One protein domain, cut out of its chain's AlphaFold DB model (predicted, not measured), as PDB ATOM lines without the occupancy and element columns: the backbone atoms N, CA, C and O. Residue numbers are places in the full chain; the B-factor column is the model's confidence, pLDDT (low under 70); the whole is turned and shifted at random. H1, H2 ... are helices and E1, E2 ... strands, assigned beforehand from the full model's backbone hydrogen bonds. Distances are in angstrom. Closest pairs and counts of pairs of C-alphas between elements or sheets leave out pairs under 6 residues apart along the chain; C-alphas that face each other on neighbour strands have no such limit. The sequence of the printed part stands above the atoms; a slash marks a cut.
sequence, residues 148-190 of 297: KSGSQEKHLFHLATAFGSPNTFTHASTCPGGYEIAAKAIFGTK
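Overview. This is residues 148 to 190 of the 297 residues of the protein "Polysulfide reductase, subunit A" of Shewanella sp. HN-41 (UniProt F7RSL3). Two helices of 11 residues, H1 and H3, sit at opposite ends of an open, drawn-out chain; strand E1 folds back beside H1, and the short helix H2 makes a turn between E1 and H3. No helix packs on another. The printed part has 43 residues with three named helices and one named strand, in the order H1, E1, H2, H3, and its class is mostly helix. It is loose, with a radius of gyration of the C-alphas of 12.5 A, and its spans of 34 by 17 by 16 A make it only just elongated.

Arrangement. H1, residues 153 to 163, comes nearest to E1, residues 168 to 170, at the C-alphas of Phe 157 and Thr 168, their closest pair, 6.7 A apart. E1 pairs with no named strand. E1 and H2, residues 171 to 174, meet only through their link. H2 and H3, residues 177 to 187, also meet only through their link. H1 is apart from H2 and from H3, and E1 is apart from H3. In H1 and H3 every O i to N i+4 pair is within hydrogen-bond range; H2 is too short for such a pair, and its one O i to N i+3 pair is within range.

Along the chain. H1 begins at C-alpha 153 (137.763, 147.994, 88.478) and is 15.2 A long from first to last C-alpha. H3 is also 15.2 A long and ends at C-alpha 187 (127.444, 124.318, 90.098). E1 measures 7.2 A and H2 5.6 A.

Size, cuts and confidence. The C-alphas of Phe 163 and Ile 186, the two farthest apart, are 34.5 A from each other. Residues 173 to 178 stand free, as do residues 183 to 188, of which 183 to 187 belong to H3. The three links are tight, and the printed part has no cut. The mean pLDDT of the printed part is 92.8, and no printed residue is under 70.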
ATOM      1  N   LYS A 148     142.399 146.909  92.518       88.00
ATOM      2  CA  LYS A 148     141.630 146.220  93.561       88.00
ATOM      3  C   LYS A 148     140.229 145.929  93.016       88.00
ATOM      4  O   LYS A 148     139.658 146.778  92.328       88.00
ATOM      5  N   SER A 149     139.651 144.775  93.349       84.69
ATOM      6  CA  SER A 149     138.269 144.490  92.947       84.69
ATOM      7  C   SER A 149     137.302 145.458  93.630       84.69
ATOM      8  O   SER A 149     137.426 145.751  94.827       84.69
ATOM      9  N   GLY A 150     136.341 145.985  92.877       83.62
ATOM     10  CA  GLY A 150     135.435 147.014  93.379       83.62
ATOM     11  C   GLY A 150     134.736 147.800  92.277       83.62
ATOM     12  O   GLY A 150     134.765 147.426  91.110       83.62
ATOM     13  N   SER A 151     134.106 148.912  92.651       82.62
ATOM     14  CA  SER A 151     133.336 149.747  91.719       82.62
ATOM     15  C   SER A 151     134.186 150.341  90.592       82.62
ATOM     16  O   SER A 151     133.696 150.469  89.475       82.62
ATOM     17  N   GLN A 152     135.458 150.649  90.858       86.62
ATOM     18  CA  GLN A 152     136.350 151.299  89.888       86.62
ATOM     19  C   GLN A 152     137.053 150.328  88.928       86.62
ATOM     20  O   GLN A 152     137.518 150.737  87.868       86.62
ATOM     21  N   GLU A 153     137.088 149.037  89.264       91.94
ATOM     22  CA  GLU A 153     137.763 147.994  88.478       91.94
ATOM     23  C   GLU A 153     137.259 147.956  87.033       91.94
ATOM     24  O   GLU A 153     138.048 147.966  86.091       91.94
ATOM     25  N   LYS A 154     135.934 147.985  86.849       92.06
ATOM     26  CA  LYS A 154     135.320 147.909  85.518       92.06
ATOM     27  C   LYS A 154     135.678 149.105  84.643       92.06
ATOM     28  O   LYS A 154     135.892 148.927  83.451       92.06
ATOM     29  N   HIS A 155     135.778 150.303  85.221       94.44
ATOM     30  CA  HIS A 155     136.183 151.493  84.475       94.44
ATOM     31  C   HIS A 155     137.624 151.364  83.970       94.44
ATOM     32  O   HIS A 155     137.882 151.629  82.796       94.44
ATOM     33  N   LEU A 156     138.540 150.877  84.815       95.25
ATOM     34  CA  LEU A 156     139.922 150.628  84.407       95.25
ATOM     35  C   LEU A 156     140.015 149.525  83.343       95.25
ATOM     36  O   LEU A 156     140.784 149.644  82.395       95.25
ATOM     37  N   PHE A 157     139.223 148.460  83.468       95.88
ATOM     38  CA  PHE A 157     139.261 147.353  82.511       95.88
ATOM     39  C   PHE A 157     138.604 147.716  81.178       95.88
ATOM     40  O   PHE A 157     139.075 147.271  80.138       95.88
ATOM     41  N   HIS A 158     137.598 148.593  81.166       96.44
ATOM     42  CA  HIS A 158     137.096 149.175  79.918       96.44
ATOM     43  C   HIS A 158     138.174 149.998  79.204       96.44
ATOM     44  O   HIS A 158     138.307 149.894  77.986       96.44
ATOM     45  N   LEU A 159     138.975 150.768  79.951       96.31
ATOM     46  CA  LEU A 159     140.130 151.467  79.388       96.31
ATOM     47  C   LEU A 159     141.161 150.477  78.829       96.31
ATOM     48  O   LEU A 159     141.636 150.684  77.718       96.31
ATOM     49  N   ALA A 160     141.473 149.397  79.548       97.56
ATOM     50  CA  ALA A 160     142.399 148.365  79.076       97.56
ATOM     51  C   ALA A 160     141.925 147.723  77.759       97.56
ATOM     52  O   ALA A 160     142.705 147.617  76.811       97.56
ATOM     53  N   THR A 161     140.634 147.389  77.662       97.62
ATOM     54  CA  THR A 161     140.017 146.867  76.434       97.62
ATOM     55  C   THR A 161     140.105 147.869  75.286       97.62
ATOM     56  O   THR A 161     140.506 147.495  74.188       97.62
ATOM     57  N   ALA A 162     139.787 149.147  75.521       97.75
ATOM     58  CA  ALA A 162     139.897 150.193  74.499       97.75
ATOM     59  C   ALA A 162     141.357 150.450  74.078       97.75
ATOM     60  O   ALA A 162     141.649 150.703  72.909       97.75
ATOM     61  N   PHE A 163     142.292 150.348  75.024       98.19
ATOM     62  CA  PHE A 163     143.724 150.400  74.759       98.19
ATOM     63  C   PHE A 163     144.201 149.182  73.951       98.19
ATOM     64  O   PHE A 163     145.150 149.308  73.176       98.19
ATOM     65  N   GLY A 164     143.512 148.045  74.061       98.19
ATOM     66  CA  GLY A 164     143.810 146.793  73.369       98.19
ATOM     67  C   GLY A 164     144.681 145.831  74.175       98.19
ATOM     68  O   GLY A 164     145.222 144.895  73.597       98.19
ATOM     69  N   SER A 165     144.856 146.059  75.483       98.19
ATOM     70  CA  SER A 165     145.632 145.147  76.329       98.19
ATOM     71  C   SER A 165     144.736 144.065  76.935       98.19
ATOM     72  O   SER A 165     143.768 144.401  77.624       98.19
ATOM     73  N   PRO A 166     145.071 142.773  76.768       96.94
ATOM     74  CA  PRO A 166     144.391 141.689  77.470       96.94
ATOM     75  C   PRO A 166     144.866 141.537  78.926       96.94
ATOM     76  O   PRO A 166     144.245 140.815  79.707       96.94
ATOM     77  N   ASN A 167     145.961 142.203  79.310       97.19
ATOM     78  CA  ASN A 167     146.658 141.984  80.575       97.19
ATOM     79  C   ASN A 167     145.991 142.738  81.727       97.19
ATOM     80  O   ASN A 167     146.520 143.711  82.266       97.19
ATOM     81  N   THR A 168     144.810 142.264  82.113       95.31
ATOM     82  CA  THR A 168     144.044 142.773  83.250       95.31
ATOM     83  C   THR A 168     144.049 141.769  84.391       95.31
ATOM     84  O   THR A 168     143.861 140.571  84.186       95.31
ATOM     85  N   PHE A 169     144.275 142.239  85.614       93.50
ATOM     86  CA  PHE A 169     144.184 141.376  86.787       93.50
ATOM     87  C   PHE A 169     143.830 142.163  88.041       93.50
ATOM     88  O   PHE A 169     143.997 143.379  88.130       93.50
ATOM     89  N   THR A 170     143.350 141.443  89.046       92.12
ATOM     90  CA  THR A 170     143.134 141.983  90.386       92.12
ATOM     91  C   THR A 170     143.691 141.036  91.435       92.12
ATOM     92  O   THR A 170     144.114 139.916  91.131       92.12
ATOM     93  N   HIS A 171     143.606 141.452  92.700       90.81
ATOM     94  CA  HIS A 171     143.863 140.576  93.847       90.81
ATOM     95  C   HIS A 171     142.978 139.311  93.874       90.81
ATOM     96  O   HIS A 171     143.233 138.410  94.667       90.81
ATOM     97  N   ALA A 172     141.938 139.221  93.027       88.88
ATOM     98  CA  ALA A 172     141.099 138.033  92.926       88.88
ATOM     99  C   ALA A 172     141.904 136.768  92.599       88.88
ATOM    100  O   ALA A 172     141.577 135.698  93.110       88.88
ATOM    101  N   SER A 173     142.982 136.914  91.821       88.44
ATOM    102  CA  SER A 173     143.916 135.836  91.465       88.44
ATOM    103  C   SER A 173     144.550 135.145  92.678       88.44
ATOM    104  O   SER A 173     144.846 133.958  92.610       88.44
ATOM    105  N   THR A 174     144.699 135.853  93.800       89.94
ATOM    106  CA  THR A 174     145.306 135.342  95.040       89.94
ATOM    107  C   THR A 174     144.308 135.244  96.199       89.94
ATOM    108  O   THR A 174     144.719 135.065  97.342       89.94
ATOM    109  N   CYS A 175     143.008 135.435  95.951       88.19
ATOM    110  CA  CYS A 175     141.978 135.385  96.991       88.19
ATOM    111  C   CYS A 175     140.724 134.626  96.507       88.19
ATOM    112  O   CYS A 175     140.801 133.397  96.458       88.19
ATOM    113  N   PRO A 176     139.579 135.235  96.119       88.31
ATOM    114  CA  PRO A 176     138.386 134.448  95.815       88.31
ATOM    115  C   PRO A 176     138.485 133.598  94.537       88.31
ATOM    116  O   PRO A 176     137.645 132.726  94.340       88.31
ATOM    117  N   GLY A 177     139.469 133.833  93.662       90.62
ATOM    118  CA  GLY A 177     139.531 133.227  92.329       90.62
ATOM    119  C   GLY A 177     139.446 131.702  92.342       90.62
ATOM    120  O   GLY A 177     138.658 131.137  91.587       90.62
ATOM    121  N   GLY A 178     140.175 131.044  93.248       91.75
ATOM    122  CA  GLY A 178     140.180 129.582  93.352       91.75
ATOM    123  C   GLY A 178     138.795 128.999  93.643       91.75
ATOM    124  O   GLY A 178     138.313 128.144  92.899       91.75
ATOM    125  N   TYR A 179     138.109 129.499  94.679       90.69
ATOM    126  CA  TYR A 179     136.784 128.976  95.024       90.69
ATOM    127  C   TYR A 179     135.708 129.411  94.020       90.69
ATOM    128  O   TYR A 179     134.757 128.667  93.799       90.69
ATOM    129  N   GLU A 180     135.829 130.594  93.402       92.06
ATOM    130  CA  GLU A 180     134.875 131.034  92.379       92.06
ATOM    131  C   GLU A 180     134.947 130.172  91.117       92.06
ATOM    132  O   GLU A 180     133.904 129.870  90.536       92.06
ATOM    133  N   ILE A 181     136.151 129.764  90.702       94.31
ATOM    134  CA  ILE A 181     136.345 128.844  89.576       94.31
ATOM    135  C   ILE A 181     135.769 127.471  89.922       94.31
ATOM    136  O   ILE A 181     134.957 126.957  89.158       94.31
ATOM    137  N   ALA A 182     136.112 126.918  91.091       94.31
ATOM    138  CA  ALA A 182     135.592 125.624  91.532       94.31
ATOM    139  C   ALA A 182     134.054 125.619  91.629       94.31
ATOM    140  O   ALA A 182     133.400 124.722  91.108       94.31
ATOM    141  N   ALA A 183     133.459 126.660  92.221       94.75
ATOM    142  CA  ALA A 183     132.008 126.785  92.335       94.75
ATOM    143  C   ALA A 183     131.318 126.847  90.964       94.75
ATOM    144  O   ALA A 183     130.305 126.186  90.759       94.75
ATOM    145  N   LYS A 184     131.877 127.598  90.006       95.44
ATOM    146  CA  LYS A 184     131.335 127.652  88.641       95.44
ATOM    147  C   LYS A 184     131.501 126.331  87.898       95.44
ATOM    148  O   LYS A 184     130.594 125.960  87.169       95.44
ATOM    149  N   ALA A 185     132.624 125.637  88.080       95.25
ATOM    150  CA  ALA A 185     132.861 124.344  87.448       95.25
ATOM    151  C   ALA A 185     131.884 123.269  87.952       95.25
ATOM    152  O   ALA A 185     131.395 122.482  87.155       95.25
ATOM    153  N   ILE A 186     131.569 123.269  89.254       94.31
ATOM    154  CA  ILE A 186     130.699 122.258  89.877       94.31
ATOM    155  C   ILE A 186     129.211 122.621  89.751       94.31
ATOM    156  O   ILE A 186     128.387 121.762  89.464       94.31
ATOM    157  N   PHE A 187     128.846 123.887  89.976       93.75
ATOM    158  CA  PHE A 187     127.444 124.318  90.098       93.75
ATOM    159  C   PHE A 187     126.973 125.239  88.965       93.75
ATOM    160  O   PHE A 187     125.830 125.696  88.981       93.75
ATOM    161  N   GLY A 188     127.851 125.627  88.037       94.88
ATOM    162  CA  GLY A 188     127.551 126.634  87.010       94.88
ATOM    163  C   GLY A 188     127.389 128.065  87.548       94.88
ATOM    164  O   GLY A 188     127.117 128.989  86.785       94.88
ATOM    165  N   THR A 189     127.547 128.291  88.858       94.00
ATOM    166  CA  THR A 189     127.292 129.588  89.502       94.00
ATOM    167  C   THR A 189     128.095 129.774  90.793       94.00
ATOM    168  O   THR A 189     128.828 128.894  91.235       94.00
ATOM    169  N   LYS A 190     127.977 130.951  91.417       89.06
ATOM    170  CA  LYS A 190     128.548 131.211  92.746       89.06
ATOM    171  C   LYS A 190     127.686 130.560  93.828       89.06
ATOM    172  O   LYS A 190     126.469 130.724  93.832       89.06
TER     173      LYS A 190